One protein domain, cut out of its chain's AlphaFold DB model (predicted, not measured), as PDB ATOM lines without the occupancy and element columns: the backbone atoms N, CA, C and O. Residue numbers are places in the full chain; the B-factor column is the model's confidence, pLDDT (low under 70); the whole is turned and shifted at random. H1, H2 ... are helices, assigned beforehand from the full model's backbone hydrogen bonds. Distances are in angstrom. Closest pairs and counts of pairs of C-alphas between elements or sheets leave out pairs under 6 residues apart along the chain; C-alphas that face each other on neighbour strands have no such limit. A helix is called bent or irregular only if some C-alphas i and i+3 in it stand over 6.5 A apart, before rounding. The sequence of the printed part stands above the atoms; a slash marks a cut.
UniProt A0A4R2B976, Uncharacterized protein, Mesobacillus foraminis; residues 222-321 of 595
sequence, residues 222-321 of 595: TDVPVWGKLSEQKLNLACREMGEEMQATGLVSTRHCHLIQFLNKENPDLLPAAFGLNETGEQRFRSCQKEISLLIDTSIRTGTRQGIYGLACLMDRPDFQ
ATOM      1  N   THR A 222     106.024  84.525  55.466       88.69
ATOM      2  CA  THR A 222     104.935  83.607  55.108       88.69
ATOM      3  C   THR A 222     104.961  82.295  55.887       88.69
ATOM      4  O   THR A 222     103.989  81.551  55.820       88.69
ATOM      5  N   ASP A 223     106.020  82.004  56.649       90.75
ATOM      6  CA  ASP A 223     106.122  80.791  57.461       90.75
ATOM      7  C   ASP A 223     105.202  80.871  58.685       90.75
ATOM      8  O   ASP A 223     105.367  81.758  59.517       90.75
ATOM      9  N   VAL A 224     104.234  79.958  58.813       88.25
ATOM     10  CA  VAL A 224     103.192  80.007  59.857       88.25
ATOM     11  C   VAL A 224     103.416  78.899  60.893       88.25
ATOM     12  O   VAL A 224     103.330  77.719  60.547       88.25
ATOM     13  N   PRO A 225     103.686  79.239  62.167       89.44
ATOM     14  CA  PRO A 225     103.756  78.264  63.251       89.44
ATOM     15  C   PRO A 225     102.403  77.610  63.546       89.44
ATOM     16  O   PRO A 225     101.343  78.193  63.332       89.44
ATOM     17  N   VAL A 226     102.430  76.422  64.155       92.69
ATOM     18  CA  VAL A 226     101.230  75.822  64.756       92.69
ATOM     19  C   VAL A 226     101.014  76.450  66.135       92.69
ATOM     20  O   VAL A 226     101.542  75.954  67.130       92.69
ATOM     21  N   TRP A 227     100.268  77.555  66.189       93.44
ATOM     22  CA  TRP A 227     100.113  78.390  67.390       93.44
ATOM     23  C   TRP A 227      99.680  77.614  68.641       93.44
ATOM     24  O   TRP A 227     100.294  77.772  69.692       93.44
ATOM     25  N   GLY A 228      98.726  76.685  68.514       91.38
ATOM     26  CA  GLY A 228      98.246  75.853  69.628       91.38
ATOM     27  C   GLY A 228      99.264  74.856  70.207       91.38
ATOM     28  O   GLY A 228      98.979  74.213  71.209       91.38
ATOM     29  N   LYS A 229     100.449  74.699  69.596       94.25
ATOM     30  CA  LYS A 229     101.551  73.879  70.138       94.25
ATOM     31  C   LYS A 229     102.593  74.697  70.904       94.25
ATOM     32  O   LYS A 229     103.534  74.118  71.449       94.25
ATOM     33  N   LEU A 230     102.488  76.024  70.898       94.00
ATOM     34  CA  LEU A 230     103.398  76.878  71.650       94.00
ATOM     35  C   LEU A 230     103.031  76.864  73.135       94.00
ATOM     36  O   LEU A 230     101.864  76.751  73.497       94.00
ATOM     37  N   SER A 231     104.035  77.009  74.002       95.94
ATOM     38  CA  SER A 231     103.770  77.329  75.403       95.94
ATOM     39  C   SER A 231     103.175  78.732  75.511       95.94
ATOM     40  O   SER A 231     103.465  79.599  74.684       95.94
ATOM     41  N   GLU A 232     102.414  78.981  76.572       94.81
ATOM     42  CA  GLU A 232     101.806  80.286  76.855       94.81
ATOM     43  C   GLU A 232     102.830  81.434  76.799       94.81
ATOM     44  O   GLU A 232     102.589  82.457  76.161       94.81
ATOM     45  N   GLN A 233     104.020  81.240  77.376       96.06
ATOM     46  CA  GLN A 233     105.109  82.224  77.333       96.06
ATOM     47  C   GLN A 233     105.567  82.543  75.900       96.06
ATOM     48  O   GLN A 233     105.787  83.706  75.566       96.06
ATOM     49  N   LYS A 234     105.702  81.521  75.042       96.44
ATOM     50  CA  LYS A 234     106.107  81.700  73.639       96.44
ATOM     51  C   LYS A 234     105.005  82.358  72.815       96.44
ATOM     52  O   LYS A 234     105.317  83.171  71.954       96.44
ATOM     53  N   LEU A 235     103.741  82.025  73.081       97.44
ATOM     54  CA  LEU A 235     102.599  82.654  72.421       97.44
ATOM     55  C   LEU A 235     102.501  84.142  72.787       97.44
ATOM     56  O   LEU A 235     102.405  84.975  71.893       97.44
ATOM     57  N   ASN A 236     102.613  84.484  74.074       97.38
ATOM     58  CA  ASN A 236     102.632  85.873  74.550       97.38
ATOM     59  C   ASN A 236     103.786  86.684  73.947       97.38
ATOM     60  O   ASN A 236     103.608  87.841  73.569       97.38
ATOM     61  N   LEU A 237     104.979  86.086  73.853       96.69
ATOM     62  CA  LEU A 237     106.116  86.724  73.195       96.69
ATOM     63  C   LEU A 237     105.823  86.983  71.712       96.69
ATOM     64  O   LEU A 237     105.973  88.115  71.271       96.69
ATOM     65  N   ALA A 238     105.323  85.980  70.986       95.50
ATOM     66  CA  ALA A 238     104.983  86.124  69.574       95.50
ATOM     67  C   ALA A 238     103.916  87.203  69.326       95.50
ATOM     68  O   ALA A 238     104.022  87.936  68.350       95.50
ATOM     69  N   CYS A 239     102.915  87.328  70.209       97.62
ATOM     70  CA  CYS A 239     101.909  88.390  70.114       97.62
ATOM     71  C   CYS A 239     102.561  89.774  70.191       97.62
ATOM     72  O   CYS A 239     102.334  90.595  69.311       97.62
ATOM     73  N   ARG A 240     103.414  90.004  71.198       96.88
ATOM     74  CA  ARG A 240     104.100  91.292  71.378       96.88
ATOM     75  C   ARG A 240     105.049  91.614  70.229       96.88
ATOM     76  O   ARG A 240     104.956  92.696  69.669       96.88
ATOM     77  N   GLU A 241     105.899  90.664  69.836       94.94
ATOM     78  CA  GLU A 241     106.852  90.859  68.733       94.94
ATOM     79  C   GLU A 241     106.132  91.203  67.424       94.94
ATOM     80  O   GLU A 241     106.553  92.098  66.700       94.94
ATOM     81  N   MET A 242     105.019  90.529  67.130       95.06
ATOM     82  CA  MET A 242     104.244  90.792  65.919       95.06
ATOM     83  C   MET A 242     103.492  92.125  65.989       95.06
ATOM     84  O   MET A 242     103.489  92.870  65.012       95.06
ATOM     85  N   GLY A 243     102.926  92.476  67.148       96.75
ATOM     86  CA  GLY A 243     102.355  93.804  67.370       96.75
ATOM     87  C   GLY A 243     103.390  94.911  67.134       96.75
ATOM     88  O   GLY A 243     103.142  95.835  66.366       96.75
ATOM     89  N   GLU A 244     104.584  94.781  67.715       95.19
ATOM     90  CA  GLU A 244     105.693  95.730  67.545       95.19
ATOM     91  C   GLU A 244     106.179  95.816  66.090       95.19
ATOM     92  O   GLU A 244     106.346  96.915  65.557       95.19
ATOM     93  N   GLU A 245     106.365  94.679  65.412       94.31
ATOM     94  CA  GLU A 245     106.760  94.621  63.997       94.31
ATOM     95  C   GLU A 245     105.731  95.316  63.091       94.31
ATOM     96  O   GLU A 245     106.097  96.100  62.202       94.31
ATOM     97  N   MET A 246     104.442  95.066  63.334       95.62
ATOM     98  CA  MET A 246     103.344  95.692  62.602       95.62
ATOM     99  C   MET A 246     103.292  97.201  62.856       95.62
ATOM    100  O   MET A 246     103.180  97.964  61.900       95.62
ATOM    101  N   GLN A 247     103.425  97.658  64.104       94.25
ATOM    102  CA  GLN A 247     103.413  99.089  64.436       94.25
ATOM    103  C   GLN A 247     104.630  99.831  63.862       94.25
ATOM    104  O   GLN A 247     104.502 100.952  63.360       94.25
ATOM    105  N   ALA A 248     105.806  99.197  63.866       92.75
ATOM    106  CA  ALA A 248     107.033  99.777  63.328       92.75
ATOM    107  C   ALA A 248     106.969  99.965  61.804       92.75
ATOM    108  O   ALA A 248     107.361 101.011  61.281       92.75
ATOM    109  N   THR A 249     106.434  98.981  61.079       94.38
ATOM    110  CA  THR A 249     106.465  98.966  59.605       94.38
ATOM    111  C   THR A 249     105.155  99.394  58.948       94.38
ATOM    112  O   THR A 249     105.157  99.809  57.790       94.38
ATOM    113  N   GLY A 250     104.031  99.305  59.660       95.12
ATOM    114  CA  GLY A 250     102.691  99.425  59.091       95.12
ATOM    115  C   GLY A 250     102.323  98.279  58.145       95.12
ATOM    116  O   GLY A 250     101.370  98.416  57.383       95.12
ATOM    117  N   LEU A 251     103.080  97.178  58.133       96.62
ATOM    118  CA  LEU A 251     102.874  96.039  57.238       96.62
ATOM    119  C   LEU A 251     102.360  94.831  58.014       96.62
ATOM    120  O   LEU A 251     102.817  94.537  59.117       96.62
ATOM    121  N   VAL A 252     101.441  94.087  57.400       96.38
ATOM    122  CA  VAL A 252     100.852  92.893  58.010       96.38
ATOM    123  C   VAL A 252     101.232  91.647  57.229       96.38
ATOM    124  O   VAL A 252     100.815  91.482  56.089       96.38
ATOM    125  N   SER A 253     101.959  90.717  57.838       95.06
ATOM    126  CA  SER A 253     102.336  89.448  57.195       95.06
ATOM    127  C   SER A 253     101.234  88.374  57.251       95.06
ATOM    128  O   SER A 253     100.276  88.466  58.021       95.06
ATOM    129  N   THR A 254     101.388  87.284  56.491       93.88
ATOM    130  CA  THR A 254     100.490  86.111  56.569       93.88
ATOM    131  C   THR A 254     100.491  85.470  57.962       93.88
ATOM    132  O   THR A 254      99.499  84.867  58.374       93.88
ATOM    133  N   ARG A 255     101.578  85.628  58.731       94.75
ATOM    134  CA  ARG A 255     101.640  85.171  60.126       94.75
ATOM    135  C   ARG A 255     100.646  85.914  61.005       94.75
ATOM    136  O   ARG A 255      99.973  85.264  61.797       94.75
ATOM    137  N   HIS A 256     100.531  87.236  60.845       96.38
ATOM    138  CA  HIS A 256      99.599  88.062  61.617       96.38
ATOM    139  C   HIS A 256      98.163  87.610  61.387       96.38
ATOM    140  O   HIS A 256      97.444  87.373  62.348       96.38
ATOM    141  N   CYS A 257      97.782  87.384  60.126       96.38
ATOM    142  CA  CYS A 257      96.456  86.876  59.782       96.38
ATOM    143  C   CYS A 257      96.129  85.575  60.526       96.38
ATOM    144  O   CYS A 257      95.103  85.491  61.197       96.38
ATOM    145  N   HIS A 258      97.012  84.576  60.460       96.56
ATOM    146  CA  HIS A 258      96.770  83.300  61.133       96.56
ATOM    147  C   HIS A 258      96.815  83.401  62.659       96.56
ATOM    148  O   HIS A 258      96.051  82.707  63.324       96.56
ATOM    149  N   LEU A 259      97.697  84.240  63.218       97.25
ATOM    150  CA  LEU A 259      97.758  84.467  64.660       97.25
ATOM    151  C   LEU A 259      96.456  85.102  65.153       97.25
ATOM    152  O   LEU A 259      95.831  84.556  66.052       97.25
ATOM    153  N   ILE A 260      96.009  86.193  64.530       98.00
ATOM    154  CA  ILE A 260      94.774  86.894  64.906       98.00
ATOM    155  C   ILE A 260      93.563  85.964  64.799       98.00
ATOM    156  O   ILE A 260      92.772  85.893  65.732       98.00
ATOM    157  N   GLN A 261      93.448  85.178  63.722       97.31
ATOM    158  CA  GLN A 261      92.368  84.194  63.579       97.31
ATOM    159  C   GLN A 261      92.409  83.092  64.650       97.31
ATOM    160  O   GLN A 261      91.359  82.636  65.100       97.31
ATOM    161  N   PHE A 262      93.603  82.645  65.050       97.69
ATOM    162  CA  PHE A 262      93.770  81.671  66.129       97.69
ATOM    163  C   PHE A 262      93.384  82.271  67.488       97.69
ATOM    164  O   PHE A 262      92.594  81.677  68.219       97.69
ATOM    165  N   LEU A 263      93.901  83.460  67.808       98.12
ATOM    166  CA  LEU A 263      93.623  84.148  69.068       98.12
ATOM    167  C   LEU A 263      92.142  84.491  69.206       98.12
ATOM    168  O   LEU A 263      91.590  84.283  70.278       98.12
ATOM    169  N   ASN A 264      91.482  84.917  68.126       97.94
ATOM    170  CA  ASN A 264      90.051  85.224  68.138       97.94
ATOM    171  C   ASN A 264      89.188  84.048  68.623       97.94
ATOM    172  O   ASN A 264      88.165  84.255  69.267       97.94
ATOM    173  N   LYS A 265      89.615  82.812  68.340       96.69
ATOM    174  CA  LYS A 265      88.893  81.592  68.721       96.69
ATOM    175  C   LYS A 265      89.307  81.048  70.083       96.69
ATOM    176  O   LYS A 265      88.451  80.629  70.851       96.69
ATOM    177  N   GLU A 266      90.609  81.020  70.355       96.25
ATOM    178  CA  GLU A 266      91.163  80.246  71.472       96.25
ATOM    179  C   GLU A 266      91.636  81.121  72.640       96.25
ATOM    180  O   GLU A 266      91.565  80.694  73.787       96.25
ATOM    181  N   ASN A 267      92.151  82.329  72.374       96.12
ATOM    182  CA  ASN A 267      92.796  83.189  73.379       96.12
ATOM    183  C   ASN A 267      92.537  84.684  73.097       96.12
ATOM    184  O   ASN A 267      93.483  85.432  72.816       96.12
ATOM    185  N   PRO A 268      91.275  85.145  73.136       96.56
ATOM    186  CA  PRO A 268      90.926  86.490  72.683       96.56
ATOM    187  C   PRO A 268      91.505  87.595  73.581       96.56
ATOM    188  O   PRO A 268      91.701  88.713  73.111       96.56
ATOM    189  N   ASP A 269      91.868  87.284  74.827       95.88
ATOM    190  CA  ASP A 269      92.518  88.220  75.756       95.88
ATOM    191  C   ASP A 269      93.929  88.642  75.306       95.88
ATOM    192  O   ASP A 269      94.435  89.674  75.745       95.88
ATOM    193  N   LEU A 270      94.564  87.881  74.404       97.56
ATOM    194  CA  LEU A 270      95.878  88.209  73.834       97.56
ATOM    195  C   LEU A 270      95.793  89.062  72.560       97.56
ATOM    196  O   LEU A 270      96.825  89.523  72.065       97.56
ATOM    197  N   LEU A 271      94.590  89.286  72.014       98.12
ATOM    198  CA  LEU A 271      94.405  90.092  70.806       98.12
ATOM    199  C   LEU A 271      94.970  91.514  70.939       98.12
ATOM    200  O   LEU A 271      95.663  91.925  70.008       98.12
ATOM    201  N   PRO A 272      94.777  92.256  72.052       98.06
ATOM    202  CA  PRO A 272      95.338  93.600  72.186       98.06
ATOM    203  C   PRO A 272      96.858  93.645  71.995       98.06
ATOM    204  O   PRO A 272      97.363  94.488  71.256       98.06
ATOM    205  N   ALA A 273      97.576  92.677  72.574       97.88
ATOM    206  CA  ALA A 273      99.021  92.561  72.414       97.88
ATOM    207  C   ALA A 273      99.412  92.216  70.968       97.88
ATOM    208  O   ALA A 273     100.353  92.796  70.438       97.88
ATOM    209  N   ALA A 274      98.676  91.311  70.312       97.81
ATOM    210  CA  ALA A 274      98.930  90.924  68.921       97.81
ATOM    211  C   ALA A 274      98.630  92.041  67.905       97.81
ATOM    212  O   ALA A 274      99.275  92.112  66.859       97.81
ATOM    213  N   PHE A 275      97.669  92.917  68.205       97.75
ATOM    214  CA  PHE A 275      97.414  94.146  67.449       97.75
ATOM    215  C   PHE A 275      98.420  95.265  67.775       97.75
ATOM    216  O   PHE A 275      98.511  96.238  67.025       97.75
ATOM    217  N   GLY A 276      99.167  95.150  68.879       97.31
ATOM    218  CA  GLY A 276     100.040  96.213  69.372       97.31
ATOM    219  C   GLY A 276      99.263  97.479  69.743       97.31
ATOM    220  O   GLY A 276      99.697  98.569  69.381       97.31
ATOM    221  N   LEU A 277      98.096  97.329  70.382       97.19
ATOM    222  CA  LEU A 277      97.250  98.460  70.778       97.19
ATOM    223  C   LEU A 277      97.911  99.297  71.871       97.19
ATOM    224  O   LEU A 277      98.635  98.779  72.722       97.19
ATOM    225  N   ASN A 278      97.597 100.591  71.885       95.31
ATOM    226  CA  ASN A 278      97.916 101.443  73.024       95.31
ATOM    227  C   ASN A 278      96.862 101.296  74.141       95.31
ATOM    228  O   ASN A 278      95.825 100.660  73.959       95.31
ATOM    229  N   GLU A 279      97.086 101.936  75.293       94.44
ATOM    230  CA  GLU A 279      96.170 101.865  76.445       94.44
ATOM    231  C   GLU A 279      94.714 102.232  76.100       94.44
ATOM    232  O   GLU A 279      93.775 101.623  76.616       94.44
ATOM    233  N   THR A 280      94.515 103.208  75.208       93.44
ATOM    234  CA  THR A 280      93.178 103.626  74.760       93.44
ATOM    235  C   THR A 280      92.547 102.553  73.870       93.44
ATOM    236  O   THR A 280      91.375 102.211  74.054       93.44
ATOM    237  N   GLY A 281      93.314 101.987  72.935       95.00
ATOM    238  CA  GLY A 281      92.871 100.880  72.092       95.00
ATOM    239  C   GLY A 281      92.524  99.631  72.895       95.00
ATOM    240  O   GLY A 281      91.491  99.017  72.636       95.00
ATOM    241  N   GLU A 282      93.305  99.288  73.923       95.75
ATOM    242  CA  GLU A 282      92.998  98.151  74.800       95.75
ATOM    243  C   GLU A 282      91.660  98.322  75.528       95.75
ATOM    244  O   GLU A 282      90.864  97.383  75.602       95.75
ATOM    245  N   GLN A 283      91.396  99.515  76.068       93.44
ATOM    246  CA  GLN A 283      90.140  99.806  76.762       93.44
ATOM    247  C   GLN A 283      88.939  99.668  75.822       93.44
ATOM    248  O   GLN A 283      87.932  99.066  76.197       93.44
ATOM    249  N   ARG A 284      89.069 100.160  74.587       92.25
ATOM    250  CA  ARG A 284      88.026 100.053  73.557       92.25
ATOM    251  C   ARG A 284      87.819  98.632  73.078       92.25
ATOM    252  O   ARG A 284      86.683  98.188  72.979       92.25
ATOM    253  N   PHE A 285      88.900  97.895  72.840       95.06
ATOM    254  CA  PHE A 285      88.805  96.482  72.502       95.06
ATOM    255  C   PHE A 285      87.989  95.730  73.557       95.06
ATOM    256  O   PHE A 285      87.091  94.970  73.211       95.06
ATOM    257  N   ARG A 286      88.242  95.982  74.848       93.94
ATOM    258  CA  ARG A 286      87.483  95.351  75.940       93.94
ATOM    259  C   ARG A 286      86.006  95.759  75.946       93.94
ATOM    260  O   ARG A 286      85.172  94.932  76.306       93.94
ATOM    261  N   SER A 287      85.660  96.987  75.550       92.56
ATOM    262  CA  SER A 287      84.262  97.438  75.510       92.56
ATOM    263  C   SER A 287      83.468  96.900  74.314       92.56
ATOM    264  O   SER A 287      82.257  96.749  74.439       92.56
ATOM    265  N   CYS A 288      84.118  96.579  73.188       93.06
ATOM    266  CA  CYS A 288      83.467  96.068  71.970       93.06
ATOM    267  C   CYS A 288      84.058  94.744  71.448       93.06
ATOM    268  O   CYS A 288      84.080  94.467  70.247       93.06
ATOM    269  N   GLN A 289      84.548  93.891  72.352       95.06
ATOM    270  CA  GLN A 289      85.266  92.659  72.007       95.06
ATOM    271  C   GLN A 289      84.462  91.728  71.087       95.06
ATOM    272  O   GLN A 289      85.026  91.085  70.201       95.06
ATOM    273  N   LYS A 290      83.138  91.651  71.273       95.19
ATOM    274  CA  LYS A 290      82.260  90.784  70.471       95.19
ATOM    275  C   LYS A 290      82.145  91.282  69.034       95.19
ATOM    276  O   LYS A 290      82.209  90.490  68.098       95.19
ATOM    277  N   GLU A 291      81.998  92.587  68.867       95.31
ATOM    278  CA  GLU A 291      81.922  93.253  67.576       95.31
ATOM    279  C   GLU A 291      83.257  93.126  66.841       95.31
ATOM    280  O   GLU A 291      83.279  92.733  65.676       95.31
ATOM    281  N   ILE A 292      84.379  93.343  67.537       95.19
ATOM    282  CA  ILE A 292      85.719  93.127  66.979       95.19
ATOM    283  C   ILE A 292      85.912  91.668  66.551       95.19
ATOM    284  O   ILE A 292      86.387  91.424  65.442       95.19
ATOM    285  N   SER A 293      85.491  90.699  67.367       96.56
ATOM    286  CA  SER A 293      85.549  89.276  67.007       96.56
ATOM    287  C   SER A 293      84.779  88.980  65.721       96.56
ATOM    288  O   SER A 293      85.276  88.262  64.851       96.56
ATOM    289  N   LEU A 294      83.589  89.561  65.563       95.75
ATOM    290  CA  LEU A 294      82.765  89.387  64.369       95.75
ATOM    291  C   LEU A 294      83.398  90.041  63.129       95.75
ATOM    292  O   LEU A 294      83.362  89.473  62.029       95.75
ATOM    293  N   LEU A 295      84.015  91.215  63.297       95.62
ATOM    294  CA  LEU A 295      84.776  91.870  62.236       95.62
ATOM    295  C   LEU A 295      85.982  91.018  61.826       95.62
ATOM    296  O   LEU A 295      86.209  90.859  60.627       95.62
ATOM    297  N   ILE A 296      86.715  90.424  62.775       96.94
ATOM    298  CA  ILE A 296      87.846  89.527  62.489       96.94
ATOM    299  C   ILE A 296      87.379  88.314  61.680       96.94
ATOM    300  O   ILE A 296      87.908  88.051  60.595       96.94
ATOM    301  N   ASP A 297      86.357  87.609  62.168       95.88
ATOM    302  CA  ASP A 297      85.845  86.396  61.527       95.88
ATOM    303  C   ASP A 297      85.314  86.661  60.117       95.88
ATOM    304  O   ASP A 297      85.453  85.808  59.236       95.88
ATOM    305  N   THR A 298      84.770  87.849  59.859       93.31
ATOM    306  CA  THR A 298      84.225  88.193  58.542       93.31
ATOM    307  C   THR A 298      85.275  88.761  57.593       93.31
ATOM    308  O   THR A 298      85.335  88.347  56.438       93.31
ATOM    309  N   SER A 299      86.106  89.700  58.049       92.94
ATOM    310  CA  SER A 299      86.948  90.519  57.165       92.94
ATOM    311  C   SER A 299      88.379  90.026  57.015       92.94
ATOM    312  O   SER A 299      88.960  90.192  55.946       92.94
ATOM    313  N   ILE A 300      88.958  89.389  58.036       95.75
ATOM    314  CA  ILE A 300      90.390  89.083  58.047       95.75
ATOM    315  C   ILE A 300      90.643  87.742  57.359       95.75
ATOM    316  O   ILE A 300      90.280  86.667  57.848       95.75
ATOM    317  N   ARG A 301      91.259  87.816  56.180       95.06
ATOM    318  CA  ARG A 301      91.708  86.704  55.332       95.06
ATOM    319  C   ARG A 301      93.120  87.010  54.842       95.06
ATOM    320  O   ARG A 301      93.559  88.155  54.888       95.06
ATOM    321  N   THR A 302      93.819  86.028  54.278       92.56
ATOM    322  CA  THR A 302      95.170  86.246  53.728       92.56
ATOM    323  C   THR A 302      95.205  87.362  52.673       92.56
ATOM    324  O   THR A 302      96.142  88.159  52.663       92.56
ATOM    325  N   GLY A 303      94.168  87.461  51.829       91.38
ATOM    326  CA  GLY A 303      94.034  88.511  50.808       91.38
ATOM    327  C   GLY A 303      93.659  89.898  51.351       91.38
ATOM    328  O   GLY A 303      93.866  90.890  50.669       91.38
ATOM    329  N   THR A 304      93.156  89.979  52.583       95.44
ATOM    330  CA  THR A 304      92.713  91.218  53.251       95.44
ATOM    331  C   THR A 304      93.486  91.483  54.548       95.44
ATOM    332  O   THR A 304      93.075  92.283  55.384       95.44
ATOM    333  N   ARG A 305      94.639  90.822  54.728       95.44
ATOM    334  CA  ARG A 305      95.447  90.845  55.961       95.44
ATOM    335  C   ARG A 305      95.781  92.256  56.438       95.44
ATOM    336  O   ARG A 305      95.803  92.495  57.638       95.44
ATOM    337  N   GLN A 306      95.975  93.201  55.521       95.44
ATOM    338  CA  GLN A 306      96.294  94.588  55.856       95.44
ATOM    339  C   GLN A 306      95.188  95.279  56.682       95.44
ATOM    340  O   GLN A 306      95.465  96.233  57.409       95.44
ATOM    341  N   GLY A 307      93.960  94.745  56.672       96.38
ATOM    342  CA  GLY A 307      92.884  95.156  57.573       96.38
ATOM    343  C   GLY A 307      93.203  95.006  59.059       96.38
ATOM    344  O   GLY A 307      92.619  95.730  59.852       96.38
ATOM    345  N   ILE A 308      94.147  94.139  59.449       97.81
ATOM    346  CA  ILE A 308      94.579  93.994  60.852       97.81
ATOM    347  C   ILE A 308      95.196  95.305  61.353       97.81
ATOM    348  O   ILE A 308      94.808  95.791  62.413       97.81
ATOM    349  N   TYR A 309      96.100  95.905  60.574       97.38
ATOM    350  CA  TYR A 309      96.715  97.183  60.933       97.38
ATOM    351  C   TYR A 309      95.694  98.324  60.873       97.38
ATOM    352  O   TYR A 309      95.638  99.144  61.784       97.38
ATOM    353  N   GLY A 310      94.811  98.326  59.864       96.31
ATOM    354  CA  GLY A 310      93.699  99.281  59.797       96.31
ATOM    355  C   GLY A 310      92.795  99.223  61.035       96.31
ATOM    356  O   GLY A 310      92.465 100.261  61.600       96.31
ATOM    357  N   LEU A 311      92.450  98.021  61.499       96.06
ATOM    358  CA  LEU A 311      91.621  97.824  62.686       96.06
ATOM    359  C   LEU A 311      92.349  98.238  63.971       96.06
ATOM    360  O   LEU A 311      91.736  98.874  64.824       96.06
ATOM    361  N   ALA A 312      93.646  97.935  64.087       96.88
ATOM    362  CA  ALA A 312      94.478  98.391  65.201       96.88
ATOM    363  C   ALA A 312      94.497  99.924  65.291       96.88
ATOM    364  O   ALA A 312      94.117 100.488  66.316       96.88
ATOM    365  N   CYS A 313      94.834 100.604  64.188       95.31
ATOM    366  CA  CYS A 313      94.841 102.064  64.140       95.31
ATOM    367  C   CYS A 313      93.459 102.652  64.438       95.31
ATOM    368  O   CYS A 313      93.355 103.625  65.179       95.31
ATOM    369  N   LEU A 314      92.394 102.053  63.900       94.25
ATOM    370  CA  LEU A 314      91.029 102.505  64.145       94.25
ATOM    371  C   LEU A 314      90.650 102.411  65.631       94.25
ATOM    372  O   LEU A 314      90.046 103.345  66.148       94.25
ATOM    373  N   MET A 315      91.027 101.336  66.329       94.81
ATOM    374  CA  MET A 315      90.786 101.211  67.772       94.81
ATOM    375  C   MET A 315      91.604 102.217  68.592       94.81
ATOM    376  O   MET A 315      91.121 102.700  69.614       94.81
ATOM    377  N   ASP A 316      92.804 102.585  68.145       94.38
ATOM    378  CA  ASP A 316      93.672 103.552  68.827       94.38
ATOM    379  C   ASP A 316      93.254 105.023  68.605       94.38
ATOM    380  O   ASP A 316      93.672 105.914  69.348       94.38
ATOM    381  N   ARG A 317      92.393 105.310  67.620       89.88
ATOM    382  CA  ARG A 317      91.983 106.678  67.250       89.88
ATOM    383  C   ARG A 317      91.162 107.384  68.331       89.88
ATOM    384  O   ARG A 317      90.130 106.853  68.722       89.88
ATOM    385  N   PRO A 318      91.496 108.601  68.792       83.56
ATOM    386  CA  PRO A 318      90.750 109.294  69.854       83.56
ATOM    387  C   PRO A 318      89.237 109.440  69.614       83.56
ATOM    388  O   PRO A 318      88.466 109.431  70.568       83.56
ATOM    389  N   ASP A 319      88.807 109.500  68.357       80.75
ATOM    390  CA  ASP A 319      87.418 109.635  67.919       80.75
ATOM    391  C   ASP A 319      86.701 108.298  67.635       80.75
ATOM    392  O   ASP A 319      85.579 108.303  67.130       80.75
ATOM    393  N   PHE A 320      87.298 107.151  67.980       84.38
ATOM    394  CA  PHE A 320      86.618 105.856  67.918       84.38
ATOM    395  C   PHE A 320      85.459 105.801  68.927       84.38
ATOM    396  O   PHE A 320      85.672 105.884  70.140       84.38
ATOM    397  N   GLN A 321      84.234 105.674  68.412       83.62
ATOM    398  CA  GLN A 321      82.972 105.745  69.154       83.62
ATOM    399  C   GLN A 321      82.085 104.531  68.851       83.62
ATOM    400  O   GLN A 321      82.152 103.969  67.758       83.62
TER     401      GLN A 321
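AT A GLANCE: This is residues 222 to 321 of the 595 residues of an uncharacterized protein of Mesobacillus foraminis (UniProt A0A4R2B976). Six helices form a compact cluster round a core made by the short H3 and H2, which are side by side and run opposite ways; the longest helix, H1, packs along one side of H3, and H5 packs on H2 on the side away from H1. H4 and H6 close off another side of H3, meeting at a wide angle where H4 begins and H6 ends. The printed part has 100 residues, with six named helices, H1 to H6 in order along the chain, and no named strand; the class is all helix. The whole is compact, with a radius of gyration of the C-alphas of 12.4 A and spans of 37 by 26 by 25 A.

IN THESE COORDINATES: H1, residues 232 to 249, runs 25.8 A from C-alpha 232 at (101.806, 80.286, 76.855) to C-alpha 249 at (106.465, 98.966, 59.605). H2, residues 254 to 266, is 18.5 A long. H3, residues 268 to 275, is 11.3 A long and irregular, with C-alphas 269 and 272 standing 7.0 A apart. H4, residues 279 to 287, is 12.7 A long, and H5, residues 289 to 299, is 15.1 A long. H6, residues 307 to 316, is 14.1 A long and ends with C-alpha 316 at (93.672, 103.552, 68.827).

HOW THE PARTS SIT: H1 touches H3, with the C-alphas of Cys 239 and Ala 274 closest at 4.1 A; they run the same way at a shallow tilt of 34 degrees, only just short of steep. H3 is the hub, touching four other helices. H2 and H3 form a helical hairpin at a shallow tilt of 22 degrees, with the C-alphas of Leu 263 and Leu 271 closest at 6.2 A. H5 touches H2 through residues 260 to 264 of H2 alone, the closest C-alphas being those of Asn 264 and Ser 293, 6.2 A apart. H3 only just touches H6, with 3 pairs of C-alphas within 8 A, those of Phe 275 and Ala 312 closest at 5.6 A. H4 and H6 touch about perpendicular at 77 degrees, with the C-alphas of Gly 281 and Asp 316 closest at 4.3 A. H1 and H5 are apart. In H1, H4, H5 and H6 every O i to N i+4 pair is within hydrogen-bond range; in H2 8 of 9 are, and in H3 2 of 4.

THE WHOLE: The two C-alphas farthest apart, those of Lys 229 and Asp 319, are 38.5 A from each other. The printed part has no cut and no long link; H5 to H6, with 7 residues between them, is short, and the others are tight. The mean pLDDT of the printed part is 94.8, and no printed residue is under 70.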